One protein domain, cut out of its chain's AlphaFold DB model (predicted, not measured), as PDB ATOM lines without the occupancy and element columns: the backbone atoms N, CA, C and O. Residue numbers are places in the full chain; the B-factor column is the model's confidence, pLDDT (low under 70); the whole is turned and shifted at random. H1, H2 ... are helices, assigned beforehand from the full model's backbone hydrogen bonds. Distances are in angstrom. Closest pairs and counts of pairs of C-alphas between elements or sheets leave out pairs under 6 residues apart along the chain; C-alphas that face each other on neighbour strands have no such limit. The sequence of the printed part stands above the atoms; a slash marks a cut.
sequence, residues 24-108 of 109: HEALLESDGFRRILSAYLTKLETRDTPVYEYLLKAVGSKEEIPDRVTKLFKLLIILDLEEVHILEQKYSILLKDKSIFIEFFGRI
ATOM      1  N   HIS A  24     163.447 350.484 296.882       90.50
ATOM      2  CA  HIS A  24     162.970 349.179 296.425       90.50
ATOM      3  C   HIS A  24     163.909 348.576 295.367       90.50
ATOM      4  O   HIS A  24     164.172 347.377 295.380       90.50
ATOM      5  N   GLU A  25     164.483 349.405 294.494       90.25
ATOM      6  CA  GLU A  25     165.468 348.992 293.491       90.25
ATOM      7  C   GLU A  25     166.747 348.497 294.163       90.25
ATOM      8  O   GLU A  25     167.209 347.397 293.861       90.25
ATOM      9  N   ALA A  26     167.265 349.253 295.139       90.75
ATOM     10  CA  ALA A  26     168.435 348.857 295.917       90.75
ATOM     11  C   ALA A  26     168.196 347.545 296.684       90.75
ATOM     12  O   ALA A  26     169.125 346.763 296.873       90.75
ATOM     13  N   LEU A  27     166.958 347.277 297.118       92.44
ATOM     14  CA  LEU A  27     166.581 345.998 297.719       92.44
ATOM     15  C   LEU A  27     166.627 344.866 296.692       92.44
ATOM     16  O   LEU A  27     167.307 343.871 296.934       92.44
ATOM     17  N   LEU A  28     165.950 345.014 295.552       93.81
ATOM     18  CA  LEU A  28     165.883 343.981 294.510       93.81
ATOM     19  C   LEU A  28     167.234 343.707 293.832       93.81
ATOM     20  O   LEU A  28     167.416 342.649 293.237       93.81
ATOM     21  N   GLU A  29     168.179 344.643 293.914       91.50
ATOM     22  CA  GLU A  29     169.559 344.489 293.430       91.50
ATOM     23  C   GLU A  29     170.530 343.974 294.494       91.50
ATOM     24  O   GLU A  29     171.670 343.643 294.176       91.50
ATOM     25  N   SER A  30     170.096 343.884 295.752       91.94
ATOM     26  CA  SER A  30     170.963 343.447 296.841       91.94
ATOM     27  C   SER A  30     171.264 341.947 296.785       91.94
ATOM     28  O   SER A  30     170.404 341.112 296.484       91.94
ATOM     29  N   ASP A  31     172.475 341.582 297.214       90.88
ATOM     30  CA  ASP A  31     172.854 340.180 297.428       90.88
ATOM     31  C   ASP A  31     171.940 339.485 298.446       90.88
ATOM     32  O   ASP A  31     171.660 338.289 298.331       90.88
ATOM     33  N   GLY A  32     171.443 340.238 299.436       90.94
ATOM     34  CA  GLY A  32     170.506 339.740 300.440       90.94
ATOM     35  C   GLY A  32     169.210 339.245 299.806       90.94
ATOM     36  O   GLY A  32     168.814 338.099 300.030       90.94
ATOM     37  N   PHE A  33     168.592 340.067 298.955       92.69
ATOM     38  CA  PHE A  33     167.397 339.675 298.217       92.69
ATOM     39  C   PHE A  33     167.667 338.485 297.294       92.69
ATOM     40  O   PHE A  33     166.937 337.495 297.348       92.69
ATOM     41  N   ARG A  34     168.763 338.517 296.521       93.50
ATOM     42  CA  ARG A  34     169.144 337.408 295.631       93.50
ATOM     43  C   ARG A  34     169.283 336.087 296.389       93.50
ATOM     44  O   ARG A  34     168.835 335.045 295.905       93.50
ATOM     45  N   ARG A  35     169.874 336.118 297.587       94.25
ATOM     46  CA  ARG A  35     170.065 334.936 298.438       94.25
ATOM     47  C   ARG A  35     168.744 334.405 298.987       94.25
ATOM     48  O   ARG A  35     168.533 333.193 298.957       94.25
ATOM     49  N   ILE A  36     167.860 335.290 299.451       93.81
ATOM     50  CA  ILE A  36     166.521 334.922 299.936       93.81
ATOM     51  C   ILE A  36     165.696 334.310 298.801       93.81
ATOM     52  O   ILE A  36     165.164 333.213 298.960       93.81
ATOM     53  N   LEU A  37     165.648 334.973 297.641       94.31
ATOM     54  CA  LEU A  37     164.907 334.494 296.478       94.31
ATOM     55  C   LEU A  37     165.422 333.128 296.014       94.31
ATOM     56  O   LEU A  37     164.630 332.216 295.799       94.31
ATOM     57  N   SER A  38     166.742 332.957 295.924       93.88
ATOM     58  CA  SER A  38     167.349 331.672 295.554       93.88
ATOM     59  C   SER A  38     166.961 330.559 296.529       93.88
ATOM     60  O   SER A  38     166.505 329.502 296.103       93.88
ATOM     61  N   ALA A  39     167.077 330.805 297.838       94.38
ATOM     62  CA  ALA A  39     166.714 329.821 298.856       94.38
ATOM     63  C   ALA A  39     165.222 329.456 298.803       94.38
ATOM     64  O   ALA A  39     164.855 328.288 298.953       94.38
ATOM     65  N   TYR A  40     164.362 330.444 298.554       93.31
ATOM     66  CA  TYR A  40     162.934 330.227 298.377       93.31
ATOM     67  C   TYR A  40     162.629 329.377 297.137       93.31
ATOM     68  O   TYR A  40     161.907 328.387 297.242       93.31
ATOM     69  N   LEU A  41     163.233 329.694 295.990       93.69
ATOM     70  CA  LEU A  41     163.077 328.916 294.759       93.69
ATOM     71  C   LEU A  41     163.560 327.472 294.936       93.69
ATOM     72  O   LEU A  41     162.847 326.548 294.556       93.69
ATOM     73  N   THR A  42     164.698 327.250 295.604       94.62
ATOM     74  CA  THR A  42     165.167 325.897 295.955       94.62
ATOM     75  C   THR A  42     164.166 325.158 296.846       94.62
ATOM     76  O   THR A  42     163.947 323.958 296.684       94.62
ATOM     77  N   LYS A  43     163.511 325.847 297.785       93.69
ATOM     78  CA  LYS A  43     162.468 325.241 298.627       93.69
ATOM     79  C   LYS A  43     161.226 324.854 297.818       93.69
ATOM     80  O   LYS A  43     160.635 323.815 298.100       93.69
ATOM     81  N   LEU A  44     160.821 325.671 296.845       93.19
ATOM     82  CA  LEU A  44     159.698 325.361 295.955       93.19
ATOM     83  C   LEU A  44     160.010 324.184 295.024       93.19
ATOM     84  O   LEU A  44     159.143 323.337 294.816       93.19
ATOM     85  N   GLU A  45     161.242 324.126 294.518       94.69
ATOM     86  CA  GLU A  45     161.753 323.036 293.688       94.69
ATOM     87  C   GLU A  45     161.795 321.712 294.451       94.69
ATOM     88  O   GLU A  45     161.214 320.721 294.029       94.69
ATOM     89  N   THR A  46     162.451 321.692 295.613       94.94
ATOM     90  CA  THR A  46     162.624 320.467 296.418       94.94
ATOM     91  C   THR A  46     161.308 319.881 296.922       94.94
ATOM     92  O   THR A  46     161.253 318.706 297.276       94.94
ATOM     93  N   ARG A  47     160.250 320.694 296.973       92.88
ATOM     94  CA  ARG A  47     158.895 320.285 297.359       92.88
ATOM     95  C   ARG A  47     157.995 319.964 296.167       92.88
ATOM     96  O   ARG A  47     156.815 319.721 296.401       92.88
ATOM     97  N   ASP A  48     158.525 320.005 294.944       89.81
ATOM     98  CA  ASP A  48     157.795 319.744 293.699       89.81
ATOM     99  C   ASP A  48     156.467 320.519 293.627       89.81
ATOM    100  O   ASP A  48     155.379 319.988 293.393       89.81
ATOM    101  N   THR A  49     156.526 321.807 293.977       89.75
ATOM    102  CA  THR A  49     155.307 322.617 294.069       89.75
ATOM    103  C   THR A  49     154.768 322.956 292.675       89.75
ATOM    104  O   THR A  49     155.559 323.297 291.790       89.75
ATOM    105  N   PRO A  50     153.433 323.018 292.481       89.31
ATOM    106  CA  PRO A  50     152.838 323.462 291.215       89.31
ATOM    107  C   PRO A  50     153.339 324.839 290.761       89.31
ATOM    108  O   PRO A  50     153.479 325.106 289.570       89.31
ATOM    109  N   VAL A  51     153.652 325.701 291.731       89.31
ATOM    110  CA  VAL A  51     154.229 327.026 291.507       89.31
ATOM    111  C   VAL A  51     155.608 326.934 290.849       89.31
ATOM    112  O   VAL A  51     155.869 327.665 289.897       89.31
ATOM    113  N   TYR A  52     156.488 326.040 291.311       92.38
ATOM    114  CA  TYR A  52     157.813 325.874 290.708       92.38
ATOM    115  C   TYR A  52     157.723 325.350 289.275       92.38
ATOM    116  O   TYR A  52     158.345 325.912 288.377       92.38
ATOM    117  N   GLU A  53     156.883 324.341 289.047       91.12
ATOM    118  CA  GLU A  53     156.632 323.792 287.712       91.12
ATOM    119  C   GLU A  53     156.106 324.852 286.741       91.12
ATOM    120  O   GLU A  53     156.505 324.916 285.577       91.12
ATOM    121  N   TYR A  54     155.224 325.727 287.221       89.94
ATOM    122  CA  TYR A  54     154.731 326.851 286.439       89.94
ATOM    123  C   TYR A  54     155.839 327.858 286.103       89.94
ATOM    124  O   TYR A  54     155.957 328.264 284.945       89.94
ATOM    125  N   LEU A  55     156.678 328.228 287.077       90.88
ATOM    126  CA  LEU A  55     157.825 329.111 286.845       90.88
ATOM    127  C   LEU A  55     158.786 328.505 285.819       90.88
ATOM    128  O   LEU A  55     159.175 329.183 284.871       90.88
ATOM    129  N   LEU A  56     159.124 327.223 285.958       92.81
ATOM    130  CA  LEU A  56     160.028 326.537 285.041       92.81
ATOM    131  C   LEU A  56     159.461 326.495 283.618       92.81
ATOM    132  O   LEU A  56     160.181 326.799 282.670       92.81
ATOM    133  N   LYS A  57     158.164 326.209 283.457       90.94
ATOM    134  CA  LYS A  57     157.491 326.246 282.148       90.94
ATOM    135  C   LYS A  57     157.467 327.642 281.535       90.94
ATOM    136  O   LYS A  57     157.603 327.773 280.322       90.94
ATOM    137  N   ALA A  58     157.271 328.674 282.349       88.75
ATOM    138  CA  ALA A  58     157.172 330.042 281.862       88.75
ATOM    139  C   ALA A  58     158.539 330.655 281.516       88.75
ATOM    140  O   ALA A  58     158.626 331.483 280.610       88.75
ATOM    141  N   VAL A  59     159.601 330.266 282.228       90.94
ATOM    142  CA  VAL A  59     160.959 330.790 282.015       90.94
ATOM    143  C   VAL A  59     161.765 329.934 281.037       90.94
ATOM    144  O   VAL A  59     162.526 330.484 280.249       90.94
ATOM    145  N   GLY A  60     161.585 328.612 281.054       90.88
ATOM    146  CA  GLY A  60     162.265 327.655 280.176       90.88
ATOM    147  C   GLY A  60     163.641 327.185 280.665       90.88
ATOM    148  O   GLY A  60     164.144 326.179 280.176       90.88
ATOM    149  N   SER A  61     164.238 327.864 281.646       93.25
ATOM    150  CA  SER A  61     165.494 327.471 282.298       93.25
ATOM    151  C   SER A  61     165.407 327.783 283.784       93.25
ATOM    152  O   SER A  61     164.989 328.876 284.163       93.25
ATOM    153  N   LYS A  62     165.838 326.830 284.617       93.31
ATOM    154  CA  LYS A  62     165.923 326.978 286.074       93.31
ATOM    155  C   LYS A  62     166.881 328.101 286.471       93.31
ATOM    156  O   LYS A  62     166.601 328.858 287.397       93.31
ATOM    157  N   GLU A  63     168.006 328.190 285.776       93.38
ATOM    158  CA  GLU A  63     169.087 329.138 286.033       93.38
ATOM    159  C   GLU A  63     168.633 330.582 285.800       93.38
ATOM    160  O   GLU A  63     169.083 331.485 286.499       93.38
ATOM    161  N   GLU A  64     167.698 330.791 284.868       93.88
ATOM    162  CA  GLU A  64     167.139 332.107 284.551       93.88
ATOM    163  C   GLU A  64     165.971 332.527 285.461       93.88
ATOM    164  O   GLU A  64     165.607 333.707 285.472       93.88
ATOM    165  N   ILE A  65     165.365 331.608 286.232       93.50
ATOM    166  CA  ILE A  65     164.194 331.920 287.076       93.50
ATOM    167  C   ILE A  65     164.477 333.076 288.048       93.50
ATOM    168  O   ILE A  65     163.664 334.004 288.081       93.50
ATOM    169  N   PRO A  66     165.589 333.094 288.815       93.69
ATOM    170  CA  PRO A  66     165.854 334.174 289.764       93.69
ATOM    171  C   PRO A  66     165.903 335.549 289.091       93.69
ATOM    172  O   PRO A  66     165.287 336.499 289.579       93.69
ATOM    173  N   ASP A  67     166.570 335.650 287.942       93.44
ATOM    174  CA  ASP A  67     166.726 336.911 287.217       93.44
ATOM    175  C   ASP A  67     165.405 337.352 286.577       93.44
ATOM    176  O   ASP A  67     165.036 338.530 286.641       93.44
ATOM    177  N   ARG A  68     164.643 336.406 286.010       92.00
ATOM    178  CA  ARG A  68     163.326 336.682 285.420       92.00
ATOM    179  C   ARG A  68     162.328 337.149 286.484       92.00
ATOM    180  O   ARG A  68     161.626 338.131 286.255       92.00
ATOM    181  N   VAL A  69     162.298 336.501 287.649       91.69
ATOM    182  CA  VAL A  69     161.436 336.892 288.776       91.69
ATOM    183  C   VAL A  69     161.855 338.248 289.343       91.69
ATOM    184  O   VAL A  69     161.007 339.114 289.543       91.69
ATOM    185  N   THR A  70     163.155 338.482 289.534       93.62
ATOM    186  CA  THR A  70     163.660 339.772 290.028       93.62
ATOM    187  C   THR A  70     163.286 340.909 289.081       93.62
ATOM    188  O   THR A  70     162.815 341.959 289.516       93.62
ATOM    189  N   LYS A  71     163.443 340.706 287.767       92.06
ATOM    190  CA  LYS A  71     163.055 341.706 286.767       92.06
ATOM    191  C   LYS A  71     161.544 341.939 286.748       92.06
ATOM    192  O   LYS A  71     161.129 343.085 286.609       92.06
ATOM    193  N   LEU A  72     160.735 340.898 286.931       90.25
ATOM    194  CA  LEU A  72     159.290 341.049 287.076       90.25
ATOM    195  C   LEU A  72     158.935 341.907 288.299       90.25
ATOM    196  O   LEU A  72     158.129 342.821 288.178       90.25
ATOM    197  N   PHE A  73     159.582 341.690 289.447       90.62
ATOM    198  CA  PHE A  73     159.354 342.513 290.641       90.62
ATOM    199  C   PHE A  73     159.750 343.974 290.416       90.62
ATOM    200  O   PHE A  73     159.021 344.866 290.832       90.62
ATOM    201  N   LYS A  74     160.856 344.231 289.703       91.69
ATOM    202  CA  LYS A  74     161.252 345.598 289.325       91.69
ATOM    203  C   LYS A  74     160.196 346.288 288.466       91.69
ATOM    204  O   LYS A  74     159.920 347.462 288.675       91.69
ATOM    205  N   LEU A  75     159.604 345.566 287.513       90.81
ATOM    206  CA  LEU A  75     158.530 346.105 286.679       90.81
ATOM    207  C   LEU A  75     157.288 346.423 287.519       90.81
ATOM    208  O   LEU A  75     156.744 347.512 287.394       90.81
ATOM    209  N   LEU A  76     156.906 345.523 288.426       88.81
ATOM    210  CA  LEU A  76     155.711 345.661 289.267       88.81
ATOM    211  C   LEU A  76     155.817 346.727 290.369       88.81
ATOM    212  O   LEU A  76     154.817 347.039 291.007       88.81
ATOM    213  N   ILE A  77     157.003 347.294 290.610       90.38
ATOM    214  CA  ILE A  77     157.148 348.497 291.450       90.38
ATOM    215  C   ILE A  77     156.539 349.722 290.756       90.38
ATOM    216  O   ILE A  77     156.047 350.625 291.427       90.38
ATOM    217  N   ILE A  78     156.615 349.767 289.424       90.06
ATOM    218  CA  ILE A  78     156.288 350.951 288.621       90.06
ATOM    219  C   ILE A  78     154.979 350.754 287.852       90.06
ATOM    220  O   ILE A  78     154.245 351.715 287.649       90.06
ATOM    221  N   LEU A  79     154.718 349.522 287.418       89.69
ATOM    222  CA  LEU A  79     153.645 349.153 286.504       89.69
ATOM    223  C   LEU A  79     152.648 348.219 287.184       89.69
ATOM    224  O   LEU A  79     153.029 347.389 288.014       89.69
ATOM    225  N   ASP A  80     151.390 348.293 286.772       85.81
ATOM    226  CA  ASP A  80     150.401 347.283 287.124       85.81
ATOM    227  C   ASP A  80     150.556 345.990 286.290       85.81
ATOM    228  O   ASP A  80     151.372 345.877 285.367       85.81
ATOM    229  N   LEU A  81     149.806 344.949 286.660       82.75
ATOM    230  CA  LEU A  81     149.900 343.633 286.019       82.75
ATOM    231  C   LEU A  81     149.520 343.683 284.535       82.75
ATOM    232  O   LEU A  81     150.128 342.991 283.713       82.75
ATOM    233  N   GLU A  82     148.501 344.468 284.207       82.81
ATOM    234  CA  GLU A  82     147.984 344.647 282.861       82.81
ATOM    235  C   GLU A  82     149.010 345.371 281.965       82.81
ATOM    236  O   GLU A  82     149.279 344.923 280.847       82.81
ATOM    237  N   GLU A  83     149.667 346.413 282.472       85.94
ATOM    238  CA  GLU A  83     150.747 347.145 281.805       85.94
ATOM    239  C   GLU A  83     151.963 346.252 281.540       85.94
ATOM    240  O   GLU A  83     152.487 346.229 280.421       85.94
ATOM    241  N   VAL A  84     152.395 345.457 282.526       86.25
ATOM    242  CA  VAL A  84     153.508 344.509 282.337       86.25
ATOM    243  C   VAL A  84     153.171 343.464 281.275       86.25
ATOM    244  O   VAL A  84     154.023 343.129 280.448       86.25
ATOM    245  N   HIS A  85     151.932 342.966 281.266       79.56
ATOM    246  CA  HIS A  85     151.472 341.997 280.273       79.56
ATOM    247  C   HIS A  85     151.521 342.553 278.843       79.56
ATOM    248  O   HIS A  85     151.878 341.825 277.916       79.56
ATOM    249  N   ILE A  86     151.180 343.833 278.664       79.62
ATOM    250  CA  ILE A  86     151.194 344.511 277.361       79.62
ATOM    251  C   ILE A  86     152.629 344.798 276.902       79.62
ATOM    252  O   ILE A  86     152.959 344.579 275.735       79.62
ATOM    253  N   LEU A  87     153.483 345.289 277.805       81.06
ATOM    254  CA  LEU A  87     154.817 345.790 277.464       81.06
ATOM    255  C   LEU A  87     155.849 344.682 277.241       81.06
ATOM    256  O   LEU A  87     156.790 344.857 276.468       81.06
ATOM    257  N   GLU A  88     155.694 343.541 277.908       79.31
ATOM    258  CA  GLU A  88     156.689 342.476 277.898       79.31
ATOM    259  C   GLU A  88     156.014 341.102 277.775       79.31
ATOM    260  O   GLU A  88     155.844 340.376 278.756       79.31
ATOM    261  N   GLN A  89     155.696 340.698 276.536       75.00
ATOM    262  CA  GLN A  89     154.994 339.434 276.239       75.00
ATOM    263  C   GLN A  89     155.655 338.184 276.845       75.00
ATOM    264  O   GLN A  89     154.994 337.182 277.119       75.00
ATOM    265  N   LYS A  90     156.966 338.225 277.108       78.50
ATOM    266  CA  LYS A  90     157.676 337.129 277.785       78.50
ATOM    267  C   LYS A  90     157.199 336.877 279.223       78.50
ATOM    268  O   LYS A  90     157.421 335.790 279.744       78.50
ATOM    269  N   TYR A  91     156.534 337.841 279.864       79.88
ATOM    270  CA  TYR A  91     155.878 337.654 281.163       79.88
ATOM    271  C   TYR A  91     154.402 337.286 281.035       79.88
ATOM    272  O   TYR A  91     153.786 336.956 282.044       79.88
ATOM    273  N   SER A  92     153.829 337.274 279.826       75.50
ATOM    274  CA  SER A  92     152.420 336.932 279.632       75.50
ATOM    275  C   SER A  92     152.086 335.552 280.177       75.50
ATOM    276  O   SER A  92     151.008 335.383 280.730       75.50
ATOM    277  N   ILE A  93     153.010 334.589 280.067       78.81
ATOM    278  CA  ILE A  93     152.834 333.256 280.650       78.81
ATOM    279  C   ILE A  93     152.902 333.333 282.172       78.81
ATOM    280  O   ILE A  93     151.999 332.812 282.800       78.81
ATOM    281  N   LEU A  94     153.899 334.015 282.754       78.31
ATOM    282  CA  LEU A  94     154.050 334.164 284.210       78.31
ATOM    283  C   LEU A  94     152.838 334.840 284.864       78.31
ATOM    284  O   LEU A  94     152.434 334.451 285.957       78.31
ATOM    285  N   LEU A  95     152.238 335.814 284.183       78.94
ATOM    286  CA  LEU A  95     151.117 336.607 284.685       78.94
ATOM    287  C   LEU A  95     149.738 336.053 284.297       78.94
ATOM    288  O   LEU A  95     148.721 336.634 284.672       78.94
ATOM    289  N   LYS A  96     149.680 334.947 283.543       79.31
ATOM    290  CA  LYS A  96     148.421 334.387 283.034       79.31
ATOM    291  C   LYS A  96     147.536 333.842 284.152       79.31
ATOM    292  O   LYS A  96     146.329 334.071 284.141       79.31
ATOM    293  N   ASP A  97     148.127 333.109 285.092       80.94
ATOM    294  CA  ASP A  97     147.415 332.543 286.234       80.94
ATOM    295  C   ASP A  97     147.632 333.405 287.482       80.94
ATOM    296  O   ASP A  97     148.607 333.244 288.225       80.94
ATOM    297  N   LYS A  98     146.697 334.335 287.716       78.62
ATOM    298  CA  LYS A  98     146.709 335.211 288.898       78.62
ATOM    299  C   LYS A  98     146.707 334.402 290.207       78.62
ATOM    300  O   LYS A  98     147.269 334.865 291.192       78.62
ATOM    301  N   SER A  99     146.138 333.197 290.227       80.12
ATOM    302  CA  SER A  99     146.059 332.340 291.421       80.12
ATOM    303  C   SER A  99     147.429 331.777 291.794       80.12
ATOM    304  O   SER A  99     147.845 331.903 292.943       80.12
ATOM    305  N   ILE A 100     148.156 331.224 290.816       78.62
ATOM    306  CA  ILE A 100     149.532 330.729 291.012       78.62
ATOM    307  C   ILE A 100     150.459 331.881 291.394       78.62
ATOM    308  O   ILE A 100     151.329 331.730 292.250       78.62
ATOM    309  N   PHE A 101     150.253 333.049 290.787       76.88
ATOM    310  CA  PHE A 101     150.998 334.250 291.130       76.88
ATOM    311  C   PHE A 101     150.766 334.648 292.594       76.88
ATOM    312  O   PHE A 101     151.724 334.782 293.346       76.88
ATOM    313  N   ILE A 102     149.513 334.741 293.044       78.94
ATOM    314  CA  ILE A 102     149.183 335.029 294.448       78.94
ATOM    315  C   ILE A 102     149.755 333.957 295.388       78.94
ATOM    316  O   ILE A 102     150.291 334.301 296.439       78.94
ATOM    317  N   GLU A 103     149.713 332.675 295.012       82.31
ATOM    318  CA  GLU A 103     150.324 331.583 295.784       82.31
ATOM    319  C   GLU A 103     151.850 331.744 295.897       82.31
ATOM    320  O   GLU A 103     152.419 331.521 296.969       82.31
ATOM    321  N   PHE A 104     152.512 332.179 294.821       80.69
ATOM    322  CA  PHE A 104     153.946 332.448 294.805       80.69
ATOM    323  C   PHE A 104     154.336 333.558 295.788       80.69
ATOM    324  O   PHE A 104     155.312 333.380 296.517       80.69
ATOM    325  N   PHE A 105     153.572 334.656 295.867       73.88
ATOM    326  CA  PHE A 105     153.813 335.717 296.858       73.88
ATOM    327  C   PHE A 105     153.409 335.306 298.272       73.88
ATOM    328  O   PHE A 105     154.139 335.578 299.220       73.88
ATOM    329  N   GLY A 106     152.273 334.626 298.426       68.00
ATOM    330  CA  GLY A 106     151.738 334.239 299.732       68.00
ATOM    331  C   GLY A 106     152.621 333.254 300.500       68.00
ATOM    332  O   GLY A 106     152.507 333.166 301.716       68.00
ATOM    333  N   ARG A 107     153.513 332.527 299.815       64.69
ATOM    334  CA  ARG A 107     154.465 331.577 300.418       64.69
ATOM    335  C   ARG A 107     155.869 332.139 300.669       64.69
ATOM    336  O   ARG A 107     156.700 331.420 301.228       64.69
ATOM    337  N   ILE A 108     156.145 333.380 300.253       63.94
ATOM    338  CA  ILE A 108     157.418 334.077 300.527       63.94
ATOM    339  C   ILE A 108     157.522 334.523 302.000       63.94
ATOM    340  O   ILE A 108     158.630 334.797 302.463       63.94
TER     341      ILE A 108
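This is residues 24 to 108 of the 109 residues of an uncharacterized protein of Fusobacterium necrophorum subsp. funduliforme 1_1_36S (UniProt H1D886). The long helix H4, nearest the middle, meets the long helix H2 near its start and runs off at a steep angle; H1 packs on H4, H3 crosses H2's last turns, and H6 packs on H3. The 85 printed residues hold six named helices, H1 to H6 in chain order, and no named strand: all helix. The whole is compact, radius of gyration of the C-alphas 12.3 A, spans 33 by 28 by 23 A.

H1 is residues 24 to 28, from C-alpha 24 at (162.970, 349.179, 296.425); H2, 31 to 46, 22.2 A; H3, 50 to 59; H4, 65 to 78, 20.7 A; H5, 81 to 87; H6, 98 to 106, to C-alpha 106 at (151.738, 334.239, 299.732).

H4 touches H2 with residue 66 alone, closest C-alphas Ser 38 and Pro 66, 6.5 A, at a steep tilt of 57 degrees, opposite ways. H3 touches H6, closest C-alphas Val 51 and Ile 100, 6.0 A. H5 is close to H4 but not clearly touching, closest C-alphas Leu 75 and Val 84, 6.8 A. Every O i to N i+4 pair is within hydrogen-bond range but in H4, 9 of 10.

The printed part has no cut and no long link; pLDDT is under 70 at residues 106 to 108.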